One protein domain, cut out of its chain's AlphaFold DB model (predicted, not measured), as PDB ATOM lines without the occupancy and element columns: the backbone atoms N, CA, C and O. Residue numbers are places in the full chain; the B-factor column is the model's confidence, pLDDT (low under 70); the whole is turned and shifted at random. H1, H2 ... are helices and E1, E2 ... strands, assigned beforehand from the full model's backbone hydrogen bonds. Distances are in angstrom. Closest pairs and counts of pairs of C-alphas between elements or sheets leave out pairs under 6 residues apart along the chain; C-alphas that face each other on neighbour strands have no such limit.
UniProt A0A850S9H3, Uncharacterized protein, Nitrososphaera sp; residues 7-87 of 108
ATOM      1  N   ILE A   7     -22.379 -26.171  -7.183       85.94
ATOM      2  CA  ILE A   7     -23.805 -26.455  -7.386       85.94
ATOM      3  C   ILE A   7     -24.014 -27.511  -8.476       85.94
ATOM      4  O   ILE A   7     -23.201 -27.621  -9.394       85.94
ATOM      5  N   PRO A   8     -25.080 -28.324  -8.416       89.00
ATOM      6  CA  PRO A   8     -25.385 -29.271  -9.479       89.00
ATOM      7  C   PRO A   8     -25.732 -28.557 -10.785       89.00
ATOM      8  O   PRO A   8     -26.504 -27.601 -10.790       89.00
ATOM      9  N   ARG A   9     -25.230 -29.069 -11.908       88.31
ATOM     10  CA  ARG A   9     -25.446 -28.463 -13.226       88.31
ATOM     11  C   ARG A   9     -26.918 -28.390 -13.625       88.31
ATOM     12  O   ARG A   9     -27.379 -27.361 -14.107       88.31
ATOM     13  N   TRP A  10     -27.659 -29.464 -13.370       87.12
ATOM     14  CA  TRP A  10     -29.081 -29.543 -13.707       87.12
ATOM     15  C   TRP A  10     -29.906 -28.434 -13.038       87.12
ATOM     16  O   TRP A  10     -30.905 -28.013 -13.605       87.12
ATOM     17  N   LEU A  11     -29.488 -27.942 -11.863       87.00
ATOM     18  CA  LEU A  11     -30.192 -26.877 -11.150       87.00
ATOM     19  C   LEU A  11     -30.135 -25.574 -11.950       87.00
ATOM     20  O   LEU A  11     -31.162 -24.949 -12.193       87.00
ATOM     21  N   VAL A  12     -28.933 -25.228 -12.409       89.19
ATOM     22  CA  VAL A  12     -28.662 -24.042 -13.227       89.19
ATOM     23  C   VAL A  12     -29.348 -24.143 -14.588       89.19
ATOM     24  O   VAL A  12     -29.882 -23.163 -15.087       89.19
ATOM     25  N   GLU A  13     -29.368 -25.337 -15.184       88.38
ATOM     26  CA  GLU A  13     -30.039 -25.574 -16.467       88.38
ATOM     27  C   GLU A  13     -31.570 -25.532 -16.367       88.38
ATOM     28  O   GLU A  13     -32.233 -25.154 -17.329       88.38
ATOM     29  N   SER A  14     -32.134 -25.929 -15.223       86.81
ATOM     30  CA  SER A  14     -33.586 -25.970 -15.014       86.81
ATOM     31  C   SER A  14     -34.198 -24.630 -14.602       86.81
ATOM     32  O   SER A  14     -35.394 -24.419 -14.799       86.81
ATOM     33  N   ASP A  15     -33.404 -23.739 -14.007       85.44
ATOM     34  CA  ASP A  15     -33.889 -22.496 -13.417       85.44
ATOM     35  C   ASP A  15     -33.841 -21.345 -14.450       85.44
ATOM     36  O   ASP A  15     -32.757 -20.943 -14.880       85.44
ATOM     37  N   PRO A  16     -34.998 -20.762 -14.835       86.88
ATOM     38  CA  PRO A  16     -35.079 -19.720 -15.863       86.88
ATOM     39  C   PRO A  16     -34.460 -18.379 -15.435       86.88
ATOM     40  O   PRO A  16     -34.335 -17.461 -16.252       86.88
ATOM     41  N   SER A  17     -34.093 -18.235 -14.157       86.69
ATOM     42  CA  SER A  17     -33.363 -17.066 -13.665       86.69
ATOM     43  C   SER A  17     -31.891 -17.050 -14.094       86.69
ATOM     44  O   SER A  17     -31.246 -16.002 -13.987       86.69
ATOM     45  N   TRP A  18     -31.370 -18.164 -14.620       89.19
ATOM     46  CA  TRP A  18     -30.020 -18.266 -15.164       89.19
ATOM     47  C   TRP A  18     -30.004 -18.084 -16.679       89.19
ATOM     48  O   TRP A  18     -30.756 -18.717 -17.417       89.19
ATOM     49  N   GLU A  19     -29.091 -17.248 -17.158       88.94
ATOM     50  CA  GLU A  19     -28.831 -17.078 -18.584       88.94
ATOM     51  C   GLU A  19     -27.553 -17.802 -18.970       88.94
ATOM     52  O   GLU A  19     -26.484 -17.547 -18.412       88.94
ATOM     53  N   LYS A  20     -27.664 -18.707 -19.947       86.94
ATOM     54  CA  LYS A  20     -26.497 -19.358 -20.536       86.94
ATOM     55  C   LYS A  20     -25.686 -18.327 -21.324       86.94
ATOM     56  O   LYS A  20     -26.210 -17.652 -22.207       86.94
ATOM     57  N   SER A  21     -24.400 -18.251 -21.031       78.50
ATOM     58  CA  SER A  21     -23.403 -17.572 -21.851       78.50
ATOM     59  C   SER A  21     -22.428 -18.636 -22.344       78.50
ATOM     60  O   SER A  21     -21.898 -19.429 -21.570       78.50
ATOM     61  N   ILE A  22     -22.268 -18.732 -23.659       65.75
ATOM     62  CA  ILE A  22     -21.319 -19.670 -24.258       65.75
ATOM     63  C   ILE A  22     -20.052 -18.868 -24.488       65.75
ATOM     64  O   ILE A  22     -20.045 -17.979 -25.336       65.75
ATOM     65  N   ASP A  23     -19.017 -19.154 -23.706       62.06
ATOM     66  CA  ASP A  23     -17.698 -18.604 -23.978       62.06
ATOM     67  C   ASP A  23     -17.036 -19.490 -25.038       62.06
ATOM     68  O   ASP A  23     -16.663 -20.639 -24.778       62.06
ATOM     69  N   THR A  24     -17.014 -18.995 -26.274       57.25
ATOM     70  CA  THR A  24     -16.632 -19.758 -27.471       57.25
ATOM     71  C   THR A  24     -15.170 -20.208 -27.474       57.25
ATOM     72  O   THR A  24     -14.851 -21.146 -28.198       57.25
ATOM     73  N   ASP A  25     -14.308 -19.607 -26.650       60.25
ATOM     74  CA  ASP A  25     -12.858 -19.855 -26.684       60.25
ATOM     75  C   ASP A  25     -12.368 -20.968 -25.743       60.25
ATOM     76  O   ASP A  25     -11.296 -21.528 -25.959       60.25
ATOM     77  N   ILE A  26     -13.126 -21.325 -24.698       62.75
ATOM     78  CA  ILE A  26     -12.605 -22.169 -23.595       62.75
ATOM     79  C   ILE A  26     -13.351 -23.510 -23.493       62.75
ATOM     80  O   ILE A  26     -12.996 -24.385 -22.704       62.75
ATOM     81  N   GLY A  27     -14.404 -23.704 -24.295       71.69
ATOM     82  CA  GLY A  27     -15.213 -24.925 -24.253       71.69
ATOM     83  C   GLY A  27     -15.856 -25.165 -22.883       71.69
ATOM     84  O   GLY A  27     -16.196 -26.296 -22.556       71.69
ATOM     85  N   MET A  28     -15.997 -24.116 -22.072       80.44
ATOM     86  CA  MET A  28     -16.603 -24.140 -20.746       80.44
ATOM     87  C   MET A  28     -18.002 -23.544 -20.836       80.44
ATOM     88  O   MET A  28     -18.236 -22.558 -21.533       80.44
ATOM     89  N   LEU A  29     -18.945 -24.149 -20.127       86.19
ATOM     90  CA  LEU A  29     -20.294 -23.624 -20.033       86.19
ATOM     91  C   LEU A  29     -20.361 -22.643 -18.874       86.19
ATOM     92  O   LEU A  29     -19.918 -22.945 -17.762       86.19
ATOM     93  N   LYS A  30     -20.932 -21.476 -19.150       88.69
ATOM     94  CA  LYS A  30     -21.080 -20.400 -18.189       88.69
ATOM     95  C   LYS A  30     -22.545 -20.006 -18.089       88.69
ATOM     96  O   LYS A  30     -23.245 -19.871 -19.088       88.69
ATOM     97  N   TRP A  31     -23.010 -19.781 -16.875       89.56
ATOM     98  CA  TRP A  31     -24.330 -19.236 -16.613       89.56
ATOM     99  C   TRP A  31     -24.202 -18.025 -15.716       89.56
ATOM    100  O   TRP A  31     -23.397 -18.024 -14.789       89.56
ATOM    101  N   THR A  32     -25.021 -17.016 -15.973       88.50
ATOM    102  CA  THR A  32     -25.079 -15.800 -15.165       88.50
ATOM    103  C   THR A  32     -26.487 -15.647 -14.618       88.50
ATOM    104  O   THR A  32     -27.460 -15.717 -15.369       88.50
ATOM    105  N   LYS A  33     -26.616 -15.454 -13.306       86.69
ATOM    106  CA  LYS A  33     -27.916 -15.268 -12.665       86.69
ATOM    107  C   LYS A  33     -28.378 -13.822 -12.812       86.69
ATOM    108  O   LYS A  33     -27.662 -12.882 -12.449       86.69
ATOM    109  N   LYS A  34     -29.603 -13.639 -13.304       85.62
ATOM    110  CA  LYS A  34     -30.221 -12.320 -13.486       85.62
ATOM    111  C   LYS A  34     -30.227 -11.531 -12.177       85.62
ATOM    112  O   LYS A  34     -30.589 -12.057 -11.127       85.62
ATOM    113  N   GLY A  35     -29.813 -10.267 -12.244       79.81
ATOM    114  CA  GLY A  35     -29.910  -9.308 -11.136       79.81
ATOM    115  C   GLY A  35     -28.968  -9.531  -9.949       79.81
ATOM    116  O   GLY A  35     -29.012  -8.740  -9.016       79.81
ATOM    117  N   THR A  36     -28.123 -10.567  -9.959       75.38
ATOM    118  CA  THR A  36     -27.235 -10.883  -8.817       75.38
ATOM    119  C   THR A  36     -25.756 -10.965  -9.185       75.38
ATOM    120  O   THR A  36     -24.922 -11.063  -8.295       75.38
ATOM    121  N   GLY A  37     -25.398 -10.926 -10.477       77.00
ATOM    122  CA  GLY A  37     -24.000 -10.981 -10.933       77.00
ATOM    123  C   GLY A  37     -23.289 -12.313 -10.659       77.00
ATOM    124  O   GLY A  37     -22.136 -12.480 -11.051       77.00
ATOM    125  N   ILE A  38     -23.978 -13.269 -10.028       85.50
ATOM    126  CA  ILE A  38     -23.473 -14.600  -9.704       85.50
ATOM    127  C   ILE A  38     -23.261 -15.370 -11.002       85.50
ATOM    128  O   ILE A  38     -24.157 -15.436 -11.851       85.50
ATOM    129  N   GLN A  39     -22.092 -15.987 -11.137       88.12
ATOM    130  CA  GLN A  39     -21.741 -16.803 -12.290       88.12
ATOM    131  C   GLN A  39     -21.539 -18.251 -11.858       88.12
ATOM    132  O   GLN A  39     -20.962 -18.509 -10.812       88.12
ATOM    133  N   ALA A  40     -22.000 -19.202 -12.660       88.88
ATOM    134  CA  ALA A  40     -21.710 -20.619 -12.497       88.88
ATOM    135  C   ALA A  40     -20.938 -21.102 -13.723       88.88
ATOM    136  O   ALA A  40     -21.356 -20.847 -14.852       88.88
ATOM    137  N   VAL A  41     -19.815 -21.781 -13.511       88.94
ATOM    138  CA  VAL A  41     -18.935 -22.262 -14.580       88.94
ATOM    139  C   VAL A  41     -18.711 -23.761 -14.421       88.94
ATOM    140  O   VAL A  41     -18.380 -24.236 -13.337       88.94
ATOM    141  N   CYS A  42     -18.886 -24.528 -15.493       87.06
ATOM    142  CA  CYS A  42     -18.540 -25.949 -15.519       87.06
ATOM    143  C   CYS A  42     -18.100 -26.415 -16.898       87.06
ATOM    144  O   CYS A  42     -18.478 -25.867 -17.930       87.06
ATOM    145  N   SER A  43     -17.349 -27.513 -16.911       86.94
ATOM    146  CA  SER A  43     -17.044 -28.231 -18.143       86.94
ATOM    147  C   SER A  43     -18.312 -28.874 -18.741       86.94
ATOM    148  O   SER A  43     -19.196 -29.303 -17.991       86.94
ATOM    149  N   PRO A  44     -18.402 -29.046 -20.075       83.00
ATOM    150  CA  PRO A  44     -19.557 -29.642 -20.751       83.00
ATOM    151  C   PRO A  44     -19.881 -31.074 -20.320       83.00
ATOM    152  O   PRO A  44     -21.017 -31.512 -20.476       83.00
ATOM    153  N   THR A  45     -18.912 -31.792 -19.761       84.81
ATOM    154  CA  THR A  45     -19.067 -33.157 -19.241       84.81
ATOM    155  C   THR A  45     -19.227 -33.207 -17.718       84.81
ATOM    156  O   THR A  45     -19.495 -34.271 -17.163       84.81
ATOM    157  N   ALA A  46     -19.079 -32.078 -17.019       85.00
ATOM    158  CA  ALA A  46     -19.162 -32.032 -15.567       85.00
ATOM    159  C   ALA A  46     -20.622 -32.021 -15.083       85.00
ATOM    160  O   ALA A  46     -21.478 -31.324 -15.626       85.00
ATOM    161  N   MET A  47     -20.888 -32.764 -14.004       87.81
ATOM    162  CA  MET A  47     -22.202 -32.812 -13.340       87.81
ATOM    163  C   MET A  47     -22.445 -31.631 -12.387       87.81
ATOM    164  O   MET A  47     -23.560 -31.438 -11.902       87.81
ATOM    165  N   PHE A  48     -21.400 -30.862 -12.098       87.75
ATOM    166  CA  PHE A  48     -21.391 -29.801 -11.104       87.75
ATOM    167  C   PHE A  48     -20.665 -28.575 -11.645       87.75
ATOM    168  O   PHE A  48     -19.682 -28.725 -12.372       87.75
ATOM    169  N   CYS A  49     -21.130 -27.398 -11.238       88.44
ATOM    170  CA  CYS A  49     -20.616 -26.097 -11.633       88.44
ATOM    171  C   CYS A  49     -20.115 -25.325 -10.424       88.44
ATOM    172  O   CYS A  49     -20.699 -25.387  -9.342       88.44
ATOM    173  N   ASP A  50     -19.007 -24.629 -10.628       87.81
ATOM    174  CA  ASP A  50     -18.351 -23.817  -9.624       87.81
ATOM    175  C   ASP A  50     -18.916 -22.398  -9.705       87.81
ATOM    176  O   ASP A  50     -19.055 -21.829 -10.790       87.81
ATOM    177  N   VAL A  51     -19.302 -21.847  -8.557       86.31
ATOM    178  CA  VAL A  51     -19.956 -20.543  -8.457       86.31
ATOM    179  C   VAL A  51     -18.916 -19.461  -8.171       86.31
ATOM    180  O   VAL A  51     -18.206 -19.520  -7.167       86.31
ATOM    181  N   LEU A  52     -18.841 -18.464  -9.052       78.44
ATOM    182  CA  LEU A  52     -17.947 -17.308  -9.006       78.44
ATOM    183  C   LEU A  52     -18.758 -16.032  -8.697       78.44
ATOM    184  O   LEU A  52     -19.849 -15.845  -9.238       78.44
ATOM    185  N   GLY A  53     -18.223 -15.151  -7.840       65.94
ATOM    186  CA  GLY A  53     -18.860 -13.876  -7.441       65.94
ATOM    187  C   GLY A  53     -19.190 -13.772  -5.946       65.94
ATOM    188  O   GLY A  53     -20.300 -13.401  -5.581       65.94
ATOM    189  N   SER A  54     -18.263 -14.193  -5.080       52.28
ATOM    190  CA  SER A  54     -18.544 -14.578  -3.689       52.28
ATOM    191  C   SER A  54     -17.915 -13.669  -2.631       52.28
ATOM    192  O   SER A  54     -17.152 -14.172  -1.814       52.28
ATOM    193  N   ASP A  55     -18.267 -12.384  -2.591       53.44
ATOM    194  CA  ASP A  55     -17.970 -11.574  -1.393       53.44
ATOM    195  C   ASP A  55     -19.162 -11.550  -0.409       53.44
ATOM    196  O   ASP A  55     -18.951 -11.612   0.797       53.44
ATOM    197  N   ASP A  56     -20.413 -11.662  -0.888       51.50
ATOM    198  CA  ASP A  56     -21.632 -11.673  -0.041       51.50
ATOM    199  C   ASP A  56     -22.363 -13.038   0.017       51.50
ATOM    200  O   ASP A  56     -23.485 -13.183   0.513       51.50
ATOM    201  N   LEU A  57     -21.738 -14.093  -0.509       51.78
ATOM    202  CA  LEU A  57     -22.406 -15.342  -0.892       51.78
ATOM    203  C   LEU A  57     -22.479 -16.411   0.216       51.78
ATOM    204  O   LEU A  57     -22.551 -17.594  -0.094       51.78
ATOM    205  N   GLN A  58     -22.464 -16.053   1.501       50.97
ATOM    206  CA  GLN A  58     -22.674 -17.050   2.569       50.97
ATOM    207  C   GLN A  58     -24.161 -17.298   2.864       50.97
ATOM    208  O   GLN A  58     -24.529 -18.407   3.239       50.97
ATOM    209  N   GLN A  59     -25.038 -16.315   2.630       50.06
ATOM    210  CA  GLN A  59     -26.473 -16.442   2.934       50.06
ATOM    211  C   GLN A  59     -27.306 -17.042   1.785       50.06
ATOM    212  O   GLN A  59     -28.324 -17.687   2.027       50.06
ATOM    213  N   GLY A  60     -26.877 -16.881   0.525       51.69
ATOM    214  CA  GLY A  60     -27.600 -17.418  -0.639       51.69
ATOM    215  C   GLY A  60     -27.330 -18.903  -0.920       51.69
ATOM    216  O   GLY A  60     -28.223 -19.634  -1.352       51.69
ATOM    217  N   VAL A  61     -26.110 -19.381  -0.646       53.94
ATOM    218  CA  VAL A  61     -25.720 -20.790  -0.866       53.94
ATOM    219  C   VAL A  61     -26.340 -21.744   0.146       53.94
ATOM    220  O   VAL A  61     -26.588 -22.899  -0.191       53.94
ATOM    221  N   THR A  62     -26.648 -21.283   1.359       56.47
ATOM    222  CA  THR A  62     -27.381 -22.077   2.353       56.47
ATOM    223  C   THR A  62     -28.794 -22.403   1.882       56.47
ATOM    224  O   THR A  62     -29.246 -23.533   2.056       56.47
ATOM    225  N   ASP A  63     -29.458 -21.465   1.204       56.38
ATOM    226  CA  ASP A  63     -30.820 -21.656   0.697       56.38
ATOM    227  C   ASP A  63     -30.840 -22.537  -0.574       56.38
ATOM    228  O   ASP A  63     -31.712 -23.393  -0.764       56.38
ATOM    229  N   LEU A  64     -29.794 -22.433  -1.405       57.41
ATOM    230  CA  LEU A  64     -29.535 -23.349  -2.527       57.41
ATOM    231  C   LEU A  64     -29.182 -24.768  -2.047       57.41
ATOM    232  O   LEU A  64     -29.684 -25.750  -2.582       57.41
ATOM    233  N   SER A  65     -28.371 -24.903  -0.999       59.69
ATOM    234  CA  SER A  65     -28.037 -26.198  -0.393       59.69
ATOM    235  C   SER A  65     -29.263 -26.861   0.250       59.69
ATOM    236  O   SER A  65     -29.496 -28.063   0.083       59.69
ATOM    237  N   ALA A  66     -30.112 -26.075   0.920       60.66
ATOM    238  CA  ALA A  66     -31.362 -26.554   1.498       60.66
ATOM    239  C   ALA A  66     -32.366 -26.997   0.420       60.66
ATOM    240  O   ALA A  66     -33.003 -28.043   0.559       60.66
ATOM    241  N   SER A  67     -32.484 -26.255  -0.683       59.59
ATOM    242  CA  SER A  67     -33.336 -26.630  -1.822       59.59
ATOM    243  C   SER A  67     -32.791 -27.831  -2.606       59.59
ATOM    244  O   SER A  67     -33.571 -28.715  -2.962       59.59
ATOM    245  N   VAL A  68     -31.470 -27.957  -2.778       61.28
ATOM    246  CA  VAL A  68     -30.819 -29.163  -3.329       61.28
ATOM    247  C   VAL A  68     -31.077 -30.379  -2.442       61.28
ATOM    248  O   VAL A  68     -31.433 -31.440  -2.951       61.28
ATOM    249  N   SER A  69     -30.987 -30.227  -1.120       60.88
ATOM    250  CA  SER A  69     -31.298 -31.301  -0.167       60.88
ATOM    251  C   SER A  69     -32.768 -31.732  -0.249       60.88
ATOM    252  O   SER A  69     -33.065 -32.924  -0.202       60.88
ATOM    253  N   ARG A  70     -33.694 -30.784  -0.460       60.34
ATOM    254  CA  ARG A  70     -35.127 -31.065  -0.672       60.34
ATOM    255  C   ARG A  70     -35.421 -31.715  -2.030       60.34
ATOM    256  O   ARG A  70     -36.344 -32.521  -2.117       60.34
ATOM    257  N   MET A  71     -34.650 -31.398  -3.072       54.16
ATOM    258  CA  MET A  71     -34.753 -32.022  -4.401       54.16
ATOM    259  C   MET A  71     -33.985 -33.342  -4.521       54.16
ATOM    260  O   MET A  71     -34.201 -34.091  -5.471       54.16
ATOM    261  N   ASN A  72     -33.164 -33.703  -3.531       55.06
ATOM    262  CA  ASN A  72     -32.479 -34.993  -3.471       55.06
ATOM    263  C   ASN A  72     -33.409 -36.178  -3.113       55.06
ATOM    264  O   ASN A  72     -32.944 -37.264  -2.772       55.06
ATOM    265  N   LYS A  73     -34.730 -36.026  -3.293       56.16
ATOM    266  CA  LYS A  73     -35.742 -37.103  -3.303       56.16
ATOM    267  C   LYS A  73     -35.541 -38.139  -4.428       56.16
ATOM    268  O   LYS A  73     -36.437 -38.916  -4.732       56.16
ATOM    269  N   LYS A  74     -34.351 -38.216  -5.034       55.34
ATOM    270  CA  LYS A  74     -33.948 -39.332  -5.902       55.34
ATOM    271  C   LYS A  74     -33.872 -40.661  -5.144       55.34
ATOM    272  O   LYS A  74     -33.970 -41.709  -5.775       55.34
ATOM    273  N   ALA A  75     -33.741 -40.621  -3.814       57.84
ATOM    274  CA  ALA A  75     -33.863 -41.809  -2.973       57.84
ATOM    275  C   ALA A  75     -35.243 -42.482  -3.113       57.84
ATOM    276  O   ALA A  75     -35.306 -43.706  -3.108       57.84
ATOM    277  N   ASP A  76     -36.316 -41.708  -3.326       60.66
ATOM    278  CA  ASP A  76     -37.665 -42.249  -3.556       60.66
ATOM    279  C   ASP A  76     -37.770 -42.905  -4.940       60.66
ATOM    280  O   ASP A  76     -38.220 -44.039  -5.055       60.66
ATOM    281  N   LEU A  77     -37.233 -42.261  -5.987       63.31
ATOM    282  CA  LEU A  77     -37.250 -42.813  -7.349       63.31
ATOM    283  C   LEU A  77     -36.473 -44.137  -7.453       63.31
ATOM    284  O   LEU A  77     -36.923 -45.080  -8.101       63.31
ATOM    285  N   ALA A  78     -35.300 -44.225  -6.818       68.50
ATOM    286  CA  ALA A  78     -34.515 -45.460  -6.801       68.50
ATOM    287  C   ALA A  78     -35.243 -46.588  -6.045       68.50
ATOM    288  O   ALA A  78     -35.192 -47.748  -6.463       68.50
ATOM    289  N   ASN A  79     -35.957 -46.244  -4.971       73.88
ATOM    290  CA  ASN A  79     -36.757 -47.189  -4.201       73.88
ATOM    291  C   ASN A  79     -37.999 -47.655  -4.983       73.88
ATOM    292  O   ASN A  79     -38.326 -48.842  -4.975       73.88
ATOM    293  N   ASP A  80     -38.633 -46.759  -5.743       79.62
ATOM    294  CA  ASP A  80     -39.758 -47.077  -6.625       79.62
ATOM    295  C   ASP A  80     -39.355 -48.028  -7.757       79.62
ATOM    296  O   ASP A  80     -40.078 -48.983  -8.045       79.62
ATOM    297  N   ILE A  81     -38.171 -47.839  -8.353       79.69
ATOM    298  CA  ILE A  81     -37.643 -48.755  -9.376       79.69
ATOM    299  C   ILE A  81     -37.384 -50.139  -8.772       79.69
ATOM    300  O   ILE A  81     -37.819 -51.146  -9.332       79.69
ATOM    301  N   ALA A  82     -36.719 -50.212  -7.615       82.88
ATOM    302  CA  ALA A  82     -36.458 -51.483  -6.940       82.88
ATOM    303  C   ALA A  82     -37.762 -52.204  -6.549       82.88
ATOM    304  O   ALA A  82     -37.884 -53.421  -6.719       82.88
ATOM    305  N   LYS A  83     -38.770 -51.456  -6.088       83.62
ATOM    306  CA  LYS A  83     -40.108 -51.969  -5.770       83.62
ATOM    307  C   LYS A  83     -40.855 -52.458  -7.011       83.62
ATOM    308  O   LYS A  83     -41.499 -53.503  -6.962       83.62
ATOM    309  N   TYR A  84     -40.746 -51.746  -8.132       82.88
ATOM    310  CA  TYR A  84     -41.348 -52.158  -9.397       82.88
ATOM    311  C   TYR A  84     -40.696 -53.438  -9.934       82.88
ATOM    312  O   TYR A  84     -41.397 -54.403 -10.240       82.88
ATOM    313  N   LEU A  85     -39.361 -53.496  -9.960       82.75
ATOM    314  CA  LEU A  85     -38.610 -54.662 -10.427       82.75
ATOM    315  C   LEU A  85     -38.817 -55.887  -9.534       82.75
ATOM    316  O   LEU A  85     -38.891 -56.995 -10.043       82.75
ATOM    317  N   SER A  86     -38.967 -55.718  -8.220       78.75
ATOM    318  CA  SER A  86     -39.269 -56.823  -7.295       78.75
ATOM    319  C   SER A  86     -40.759 -57.189  -7.220       78.75
ATOM    320  O   SER A  86     -41.130 -58.131  -6.512       78.75
ATOM    321  N   SER A  87     -41.630 -56.489  -7.954       80.00
ATOM    322  CA  SER A  87     -43.065 -56.762  -7.956       80.00
ATOM    323  C   SER A  87     -43.394 -58.133  -8.563       80.00
ATOM    324  O   SER A  87     -42.724 -58.647  -9.460       80.00
TER     325      SER A  87
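What this domain is: This is residues 7 to 87 of the 108 residues of an uncharacterized protein of Nitrososphaera sp (UniProt A0A850S9H3). A strongly twisted wall of four strands, E1 to E4, has the short helix H1 over one face, and a long arm of two helices leads away from this small body: H2, then H3, which runs on roughly in line with H2 and sticks out. The 81 printed residues hold H1, E1, E2, E3, E4, H2 and H3 in that order; the sheet's order is E1, E2, E3, E4, antiparallel throughout, and the class is mixed. The whole is loose, with a radius of gyration of the C-alphas of 15.8 A, and elongated, spanning 50 by 31 by 18 A.

How they stand to each other: Residues 7 to 8 pair antiparallel with residues 48 to 49 of E4, residues 48 to 52. H1, residues 9 to 14, is on the sheet at a height of 8.3 A; the C-alphas of Arg 9 and Phe 48 are its closest to E4, 4.8 A. E1, residues 18 to 23, E2, residues 28 to 33, E3, residues 39 to 42, and E4 form a meander, each strand the antiparallel neighbour of the one before, in three hairpins: N 21 and O 30 are 2.8 A apart, N 31 and O 40 2.8 A, N 50 and O 41 2.8 A. H2, residues 58 to 71, is not on the sheet and is only just apart from H1, at 8.2 A. H3, residues 74 to 85, and H2 meet only through their link. Every O i to N i+4 pair is within hydrogen-bond range in H1 and H3, and 8 of 10 in H2.

Where its parts are: H1 begins at C-alpha 9 (-25.446, -28.463, -13.226). E1 measures 15.2 A, E2 16.5 A, H2 20.5 A and H3 16.6 A, ending at C-alpha 85 (-38.610, -54.662, -10.427).

The domain as a whole: The C-alphas of Asp 55 and Ser 87 are farthest apart, 52.1 A. Residues 72 to 87 stand free. The printed part has no cut, and its links are tight. Residues 22 to 26 and 53 to 78 have pLDDT under 70.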